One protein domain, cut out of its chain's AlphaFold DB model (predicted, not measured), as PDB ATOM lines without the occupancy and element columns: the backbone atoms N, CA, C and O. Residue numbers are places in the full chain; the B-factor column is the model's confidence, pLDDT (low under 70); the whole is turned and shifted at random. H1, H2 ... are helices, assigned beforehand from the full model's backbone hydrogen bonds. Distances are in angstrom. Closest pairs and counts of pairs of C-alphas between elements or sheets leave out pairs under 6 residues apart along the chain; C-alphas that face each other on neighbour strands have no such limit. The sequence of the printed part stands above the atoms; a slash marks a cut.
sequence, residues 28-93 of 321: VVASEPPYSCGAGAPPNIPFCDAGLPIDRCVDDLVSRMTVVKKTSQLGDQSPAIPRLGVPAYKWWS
ATOM      1  N   VAL A  28      24.201  12.180 -24.824       41.19
ATOM      2  CA  VAL A  28      23.848  13.571 -25.035       41.19
ATOM      3  C   VAL A  28      25.145  14.184 -25.512       41.19
ATOM      4  O   VAL A  28      26.002  14.588 -24.730       41.19
ATOM      5  N   VAL A  29      25.335  14.155 -26.830       44.97
ATOM      6  CA  VAL A  29      26.341  14.979 -27.473       44.97
ATOM      7  C   VAL A  29      26.030  16.388 -26.999       44.97
ATOM      8  O   VAL A  29      24.950  16.908 -27.278       44.97
ATOM      9  N   ALA A  30      26.950  16.976 -26.236       42.28
ATOM     10  CA  ALA A  30      26.929  18.393 -25.932       42.28
ATOM     11  C   ALA A  30      27.103  19.139 -27.263       42.28
ATOM     12  O   ALA A  30      28.210  19.491 -27.680       42.28
ATOM     13  N   SER A  31      26.005  19.280 -28.004       52.31
ATOM     14  CA  SER A  31      25.926  20.214 -29.108       52.31
ATOM     15  C   SER A  31      25.900  21.606 -28.503       52.31
ATOM     16  O   SER A  31      25.414  21.808 -27.386       52.31
ATOM     17  N   GLU A  32      26.402  22.588 -29.243       56.12
ATOM     18  CA  GLU A  32      26.061  23.963 -28.897       56.12
ATOM     19  C   GLU A  32      24.529  24.062 -28.821       56.12
ATOM     20  O   GLU A  32      23.841  23.348 -29.572       56.12
ATOM     21  N   PRO A  33      23.973  24.867 -27.893       58.94
ATOM     22  CA  PRO A  33      22.542  25.113 -27.884       58.94
ATOM     23  C   PRO A  33      22.146  25.496 -29.309       58.94
ATOM     24  O   PRO A  33      22.888  26.259 -29.932       58.94
ATOM     25  N   PRO A  34      21.059  24.942 -29.866       63.22
ATOM     26  CA  PRO A  34      20.685  25.224 -31.240       63.22
ATOM     27  C   PRO A  34      20.324  26.703 -31.320       63.22
ATOM     28  O   PRO A  34      19.205  27.088 -31.006       63.22
ATOM     29  N   TYR A  35      21.296  27.538 -31.669       75.88
ATOM     30  CA  TYR A  35      21.100  28.943 -31.951       75.88
ATOM     31  C   TYR A  35      20.846  29.053 -33.442       75.88
ATOM     32  O   TYR A  35      21.696  28.692 -34.256       75.88
ATOM     33  N   SER A  36      19.674  29.566 -33.802       75.31
ATOM     34  CA  SER A  36      19.323  29.742 -35.215       75.31
ATOM     35  C   SER A  36      20.195  30.760 -35.936       75.31
ATOM     36  O   SER A  36      20.244  30.741 -37.158       75.31
ATOM     37  N   CYS A  37      20.885  31.631 -35.199       79.44
ATOM     38  CA  CYS A  37      21.736  32.679 -35.743       79.44
ATOM     39  C   CYS A  37      23.200  32.349 -35.413       79.44
ATOM     40  O   CYS A  37      23.757  32.841 -34.433       79.44
ATOM     41  N   GLY A  38      23.802  31.445 -36.189       71.81
ATOM     42  CA  GLY A  38      25.174  30.967 -35.999       71.81
ATOM     43  C   GLY A  38      25.801  30.450 -37.297       71.81
ATOM     44  O   GLY A  38      25.147  30.407 -38.340       71.81
ATOM     45  N   ALA A  39      27.076  30.056 -37.240       61.16
ATOM     46  CA  ALA A  39      27.802  29.467 -38.368       61.16
ATOM     47  C   ALA A  39      27.213  28.083 -38.710       61.16
ATOM     48  O   ALA A  39      27.618  27.068 -38.155       61.16
ATOM     49  N   GLY A  40      26.190  28.059 -39.566       62.44
ATOM     50  CA  GLY A  40      25.372  26.873 -39.857       62.44
ATOM     51  C   GLY A  40      23.867  27.153 -39.941       62.44
ATOM     52  O   GLY A  40      23.094  26.242 -40.231       62.44
ATOM     53  N   ALA A  41      23.446  28.399 -39.703       64.31
ATOM     54  CA  ALA A  41      22.076  28.845 -39.919       64.31
ATOM     55  C   ALA A  41      21.646  28.622 -41.382       64.31
ATOM     56  O   ALA A  41      22.431  28.909 -42.293       64.31
ATOM     57  N   PRO A  42      20.405  28.165 -41.636       67.19
ATOM     58  CA  PRO A  42      19.840  28.182 -42.977       67.19
ATOM     59  C   PRO A  42      19.976  29.586 -43.583       67.19
ATOM     60  O   PRO A  42      19.647  30.566 -42.904       67.19
ATOM     61  N   PRO A  43      20.438  29.720 -44.840       62.28
ATOM     62  CA  PRO A  43      20.425  31.013 -45.502       62.28
ATOM     63  C   PRO A  43      18.975  31.512 -45.566       62.28
ATOM     64  O   PRO A  43      18.066  30.728 -45.845       62.28
ATOM     65  N   ASN A  44      18.771  32.814 -45.331       74.00
ATOM     66  CA  ASN A  44      17.477  33.505 -45.447       74.00
ATOM     67  C   ASN A  44      16.509  33.378 -44.243       74.00
ATOM     68  O   ASN A  44      15.312  33.131 -44.408       74.00
ATOM     69  N   ILE A  45      17.011  33.576 -43.019       83.75
ATOM     70  CA  ILE A  45      16.185  33.782 -41.816       83.75
ATOM     71  C   ILE A  45      16.249  35.269 -41.416       83.75
ATOM     72  O   ILE A  45      17.246  35.676 -40.818       83.75
ATOM     73  N   PRO A  46      15.213  36.083 -41.710       87.94
ATOM     74  CA  PRO A  46      15.217  37.520 -41.429       87.94
ATOM     75  C   PRO A  46      15.462  37.869 -39.960       87.94
ATOM     76  O   PRO A  46      16.204  38.803 -39.684       87.94
ATOM     77  N   PHE A  47      14.926  37.102 -39.003       90.62
ATOM     78  CA  PHE A  47      15.188  37.384 -37.584       90.62
ATOM     79  C   PHE A  47      16.655  37.200 -37.151       90.62
ATOM     80  O   PHE A  47      17.022  37.645 -36.064       90.62
ATOM     81  N   CYS A  48      17.491  36.564 -37.978       88.56
ATOM     82  CA  CYS A  48      18.930  36.429 -37.753       88.56
ATOM     83  C   CYS A  48      19.772  37.491 -38.474       88.56
ATOM     84  O   CYS A  48      20.994  37.492 -38.320       88.56
ATOM     85  N   ASP A  49      19.151  38.376 -39.254       88.06
ATOM     86  CA  ASP A  49      19.851  39.444 -39.958       88.06
ATOM     87  C   ASP A  49      20.072  40.648 -39.030       88.06
ATOM     88  O   ASP A  49      19.142  41.367 -38.665       88.06
ATOM     89  N   ALA A  50      21.331  40.875 -38.651       86.81
ATOM     90  CA  ALA A  50      21.723  42.000 -37.805       86.81
ATOM     91  C   ALA A  50      21.639  43.368 -38.518       86.81
ATOM     92  O   ALA A  50      21.754  44.397 -37.854       86.81
ATOM     93  N   GLY A  51      21.466  43.393 -39.845       89.56
ATOM     94  CA  GLY A  51      21.274  44.611 -40.633       89.56
ATOM     95  C   GLY A  51      19.824  45.103 -40.685       89.56
ATOM     96  O   GLY A  51      19.587  46.244 -41.085       89.56
ATOM     97  N   LEU A  52      18.851  44.275 -40.282       91.94
ATOM     98  CA  LEU A  52      17.436  44.644 -40.275       91.94
ATOM     99  C   LEU A  52      17.031  45.380 -38.982       91.94
ATOM    100  O   LEU A  52      17.588  45.127 -37.912       91.94
ATOM    101  N   PRO A  53      16.022  46.275 -39.041       95.25
ATOM    102  CA  PRO A  53      15.436  46.872 -37.845       95.25
ATOM    103  C   PRO A  53      14.859  45.808 -36.906       95.25
ATOM    104  O   PRO A  53      14.237  44.848 -37.365       95.25
ATOM    105  N   ILE A  54      14.982  46.035 -35.594       93.88
ATOM    106  CA  ILE A  54      14.524  45.104 -34.548       93.88
ATOM    107  C   ILE A  54      13.072  44.674 -34.773       93.88
ATOM    108  O   ILE A  54      12.784  43.483 -34.696       93.88
ATOM    109  N   ASP A  55      12.182  45.605 -35.118       95.69
ATOM    110  CA  ASP A  55      10.762  45.311 -35.342       95.69
ATOM    111  C   ASP A  55      10.559  44.261 -36.443       95.69
ATOM    112  O   ASP A  55       9.773  43.334 -36.283       95.69
ATOM    113  N   ARG A  56      11.340  44.331 -37.532       94.88
ATOM    114  CA  ARG A  56      11.278  43.349 -38.626       94.88
ATOM    115  C   ARG A  56      11.781  41.978 -38.190       94.88
ATOM    116  O   ARG A  56      11.194  40.968 -38.575       94.88
ATOM    117  N   CYS A  57      12.833  41.941 -37.377       93.56
ATOM    118  CA  CYS A  57      13.359  40.694 -36.830       93.56
ATOM    119  C   CYS A  57      12.363  40.048 -35.858       93.56
ATOM    120  O   CYS A  57      12.132  38.839 -35.911       93.56
ATOM    121  N   VAL A  58      11.742  40.852 -34.993       93.88
ATOM    122  CA  VAL A  58      10.738  40.393 -34.026       93.88
ATOM    123  C   VAL A  58       9.481  39.904 -34.743       93.88
ATOM    124  O   VAL A  58       8.998  38.820 -34.420       93.88
ATOM    125  N   ASP A  59       8.987  40.637 -35.741       94.94
ATOM    126  CA  ASP A  59       7.813  40.245 -36.526       94.94
ATOM    127  C   ASP A  59       8.025  38.902 -37.230       94.94
ATOM    128  O   ASP A  59       7.176  38.011 -37.133       94.94
ATOM    129  N   ASP A  60       9.172  38.709 -37.888       94.31
ATOM    130  CA  ASP A  60       9.511  37.433 -38.525       94.31
ATOM    131  C   ASP A  60       9.578  36.302 -37.488       94.31
ATOM    132  O   ASP A  60       8.941  35.260 -37.668       94.31
ATOM    133  N   LEU A  61      10.253  36.513 -36.353       93.19
ATOM    134  CA  LEU A  61      10.353  35.507 -35.296       93.19
ATOM    135  C   LEU A  61       8.979  35.124 -34.723       93.19
ATOM    136  O   LEU A  61       8.660  33.938 -34.598       93.19
ATOM    137  N   VAL A  62       8.148  36.113 -34.394       95.19
ATOM    138  CA  VAL A  62       6.815  35.911 -33.812       95.19
ATOM    139  C   VAL A  62       5.859  35.303 -34.839       95.19
ATOM    140  O   VAL A  62       5.039  34.456 -34.476       95.19
ATOM    141  N   SER A  63       5.962  35.655 -36.123       95.19
ATOM    142  CA  SER A  63       5.142  35.059 -37.190       95.19
ATOM    143  C   SER A  63       5.370  33.547 -37.336       95.19
ATOM    144  O   SER A  63       4.440  32.805 -37.652       95.19
ATOM    145  N   ARG A  64       6.576  33.064 -37.007       92.81
ATOM    146  CA  ARG A  64       6.961  31.641 -37.058       92.81
ATOM    147  C   ARG A  64       6.491  30.825 -35.849       92.81
ATOM    148  O   ARG A  64       6.641  29.594 -35.844       92.81
ATOM    149  N   MET A  65       5.953  31.476 -34.817       94.25
ATOM    150  CA  MET A  65       5.438  30.828 -33.609       94.25
ATOM    151  C   MET A  65       3.946  30.511 -33.722       94.25
ATOM    152  O   MET A  65       3.143  31.327 -34.170       94.25
ATOM    153  N   THR A  66       3.547  29.347 -33.209       95.44
ATOM    154  CA  THR A  66       2.128  29.053 -32.972       95.44
ATOM    155  C   THR A  66       1.601  29.895 -31.810       95.44
ATOM    156  O   THR A  66       2.372  30.318 -30.948       95.44
ATOM    157  N   VAL A  67       0.284  30.104 -31.736       95.94
ATOM    158  CA  VAL A  67      -0.348  30.861 -30.635       95.94
ATOM    159  C   VAL A  67       0.042  30.290 -29.269       95.94
ATOM    160  O   VAL A  67       0.434  31.047 -28.390       95.94
ATOM    161  N   VAL A  68       0.055  28.961 -29.128       94.75
ATOM    162  CA  VAL A  68       0.475  28.271 -27.894       94.75
ATOM    163  C   VAL A  68       1.914  28.620 -27.505       94.75
ATOM    164  O   VAL A  68       2.215  28.840 -26.331       94.75
ATOM    165  N   LYS A  69       2.824  28.697 -28.485       94.62
ATOM    166  CA  LYS A  69       4.207  29.103 -28.226       94.62
ATOM    167  C   LYS A  69       4.295  30.577 -27.859       94.62
ATOM    168  O   LYS A  69       5.014  30.886 -26.923       94.62
ATOM    169  N   LYS A  70       3.525  31.461 -28.498       95.75
ATOM    170  CA  LYS A  70       3.466  32.884 -28.117       95.75
ATOM    171  C   LYS A  70       3.010  33.054 -26.671       95.75
ATOM    172  O   LYS A  70       3.680  33.728 -25.898       95.75
ATOM    173  N   THR A  71       1.923  32.387 -26.280       95.88
ATOM    174  CA  THR A  71       1.408  32.452 -24.905       95.88
ATOM    175  C   THR A  71       2.414  31.926 -23.890       95.88
ATOM    176  O   THR A  71       2.516  32.476 -22.797       95.88
ATOM    177  N   SER A  72       3.212  30.912 -24.248       94.44
ATOM    178  CA  SER A  72       4.236  30.385 -23.343       94.44
ATOM    179  C   SER A  72       5.410  31.349 -23.122       94.44
ATOM    180  O   SER A  72       6.158  31.144 -22.176       94.44
ATOM    181  N   GLN A  73       5.597  32.368 -23.969       95.12
ATOM    182  CA  GLN A  73       6.656  33.377 -23.814       95.12
ATOM    183  C   GLN A  73       6.225  34.593 -22.967       95.12
ATOM    184  O   GLN A  73       7.027  35.491 -22.742       95.12
ATOM    185  N   LEU A  74       4.970  34.662 -22.501       93.75
ATOM    186  CA  LEU A  74       4.480  35.815 -21.724       93.75
ATOM    187  C   LEU A  74       4.971  35.818 -20.267       93.75
ATOM    188  O   LEU A  74       4.957  36.855 -19.609       93.75
ATOM    189  N   GLY A  75       5.386  34.658 -19.752       91.25
ATOM    190  CA  GLY A  75       5.912  34.511 -18.397       91.25
ATOM    191  C   GLY A  75       7.391  34.881 -18.282       91.25
ATOM    192  O   GLY A  75       8.142  34.846 -19.256       91.25
ATOM    193  N   ASP A  76       7.825  35.169 -17.054       89.56
ATOM    194  CA  ASP A  76       9.223  35.449 -16.700       89.56
ATOM    195  C   ASP A  76      10.183  34.304 -17.028       89.56
ATOM    196  O   ASP A  76      11.372  34.543 -17.234       89.56
ATOM    197  N   GLN A  77       9.660  33.079 -17.056       90.50
ATOM    198  CA  GLN A  77      10.325  31.853 -17.472       90.50
ATOM    199  C   GLN A  77       9.795  31.442 -18.841       90.50
ATOM    200  O   GLN A  77       8.817  30.706 -18.959       90.50
ATOM    201  N   SER A  78      10.452  31.939 -19.880       92.88
ATOM    202  CA  SER A  78      10.107  31.630 -21.257       92.88
ATOM    203  C   SER A  78      10.803  30.326 -21.679       92.88
ATOM    204  O   SER A  78      12.036  30.264 -21.686       92.88
ATOM    205  N   PRO A  79      10.057  29.254 -22.001       92.81
ATOM    206  CA  PRO A  79      10.647  27.983 -22.396       92.81
ATOM    207  C   PRO A  79      11.268  28.080 -23.791       92.81
ATOM    208  O   PRO A  79      10.815  28.854 -24.637       92.81
ATOM    209  N   ALA A  80      12.258  27.223 -24.047       91.94
ATOM    210  CA  ALA A  80      12.908  27.129 -25.347       91.94
ATOM    211  C   ALA A  80      11.911  26.808 -26.475       91.94
ATOM    212  O   ALA A  80      10.906  26.106 -26.293       91.94
ATOM    213  N   ILE A  81      12.251  27.250 -27.687       91.62
ATOM    214  CA  ILE A  81      11.570  26.877 -28.928       91.62
ATOM    215  C   ILE A  81      12.595  26.173 -29.829       91.62
ATOM    216  O   ILE A  81      13.148  26.803 -30.733       91.62
ATOM    217  N   PRO A  82      12.843  24.860 -29.625       88.06
ATOM    218  CA  PRO A  82      13.905  24.134 -30.326       88.06
ATOM    219  C   PRO A  82      13.774  24.177 -31.850       88.06
ATOM    220  O   PRO A  82      14.766  24.339 -32.548       88.06
ATOM    221  N   ARG A  83      12.537  24.126 -32.372       87.00
ATOM    222  CA  ARG A  83      12.253  24.211 -33.818       87.00
ATOM    223  C   ARG A  83      12.775  25.502 -34.454       87.00
ATOM    224  O   ARG A  83      13.087  25.512 -35.636       87.00
ATOM    225  N   LEU A  84      12.796  26.590 -33.688       87.75
ATOM    226  CA  LEU A  84      13.250  27.904 -34.137       87.75
ATOM    227  C   LEU A  84      14.635  28.245 -33.593       87.75
ATOM    228  O   LEU A  84      15.038  29.397 -33.710       87.75
ATOM    229  N   GLY A  85      15.343  27.296 -32.970       87.12
ATOM    230  CA  GLY A  85      16.642  27.532 -32.340       87.12
ATOM    231  C   GLY A  85      16.654  28.735 -31.387       87.12
ATOM    232  O   GLY A  85      17.606  29.518 -31.377       87.12
ATOM    233  N   VAL A  86      15.555  28.925 -30.647       88.69
ATOM    234  CA  VAL A  86      15.437  29.954 -29.607       88.69
ATOM    235  C   VAL A  86      15.635  29.270 -28.254       88.69
ATOM    236  O   VAL A  86      14.859  28.362 -27.926       88.69
ATOM    237  N   PRO A  87      16.650  29.659 -27.467       88.38
ATOM    238  CA  PRO A  87      16.890  29.079 -26.153       88.38
ATOM    239  C   PRO A  87      15.791  29.479 -25.163       88.38
ATOM    240  O   PRO A  87      15.036  30.424 -25.387       88.38
ATOM    241  N   ALA A  88      15.714  28.766 -24.041       89.75
ATOM    242  CA  ALA A  88      14.917  29.233 -22.915       89.75
ATOM    243  C   ALA A  88      15.489  30.566 -22.411       89.75
ATOM    244  O   ALA A  88      16.707  30.757 -22.398       89.75
ATOM    245  N   TYR A  89      14.618  31.480 -21.995       88.50
ATOM    246  CA  TYR A  89      15.017  32.802 -21.539       88.50
ATOM    247  C   TYR A  89      14.313  33.177 -20.237       88.50
ATOM    248  O   TYR A  89      13.103  33.013 -20.080       88.50
ATOM    249  N   LYS A  90      15.096  33.699 -19.291       89.06
ATOM    250  CA  LYS A  90      14.619  34.220 -18.015       89.06
ATOM    251  C   LYS A  90      14.802  35.734 -18.022       89.06
ATOM    252  O   LYS A  90      15.914  36.210 -17.828       89.06
ATOM    253  N   TRP A  91      13.731  36.488 -18.267       87.44
ATOM    254  CA  TRP A  91      13.853  37.942 -18.441       87.44
ATOM    255  C   TRP A  91      13.804  38.735 -17.131       87.44
ATOM    256  O   TRP A  91      14.329  39.844 -17.072       87.44
ATOM    257  N   TRP A  92      13.205  38.187 -16.066       88.25
ATOM    258  CA  TRP A  92      13.260  38.830 -14.749       88.25
ATOM    259  C   TRP A  92      14.589  38.527 -14.052       88.25
ATOM    260  O   TRP A  92      14.844  37.376 -13.676       88.25
ATOM    261  N   SER A  93      15.361  39.600 -13.873       86.00
ATOM    262  CA  SER A  93      16.637  39.699 -13.164       86.00
ATOM    263  C   SER A  93      16.651  40.991 -12.337       86.00
ATOM    264  O   SER A  93      15.993  41.966 -12.708       86.00
TER     265      SER A  93
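What this domain is: This is residues 28 to 93 of the 321 residues of the protein "Stomatal closure-related actin-binding protein 1" of Zea mays (UniProt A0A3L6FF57). This domain has little regular structure: a long winding stretch, residues 28 to 53, leads into two short helices, H1 and H2, set round a corner, and residues 73 to 93 then fold back on themselves as a long loop. The printed part has 66 residues, 16 of them in the two named helices; there is no named strand, and the class is all helix. It is only just compact, close to loose, with a radius of gyration of the C-alphas of 12.7 A and spans of 35 by 30 by 25 A.

Where its parts are: H1, residues 54 to 63, begins at C-alpha 54 (14.524, 45.104, -34.548) and is 14.0 A long from first to last C-alpha. H2, residues 67 to 72, ends at C-alpha 72 (4.236, 30.385, -23.343).

How they stand to each other: A tight link joins H1 to H2. They are close but not clearly touching; their closest C-alphas, those of Val 62 and Lys 70, are 7.3 A apart. They run opposite ways at a steep tilt of 65 degrees. In both, every O i to N i+4 pair is within hydrogen-bond range. Residues 77 to 78 pair with residues 89 to 90, antiparallel.

The domain as a whole: The farthest C-alphas, Val 28 and Pro 53, are 36.7 A apart. The printed part has no cut. Residues 28 to 34 and 39 to 43 have pLDDT under 70.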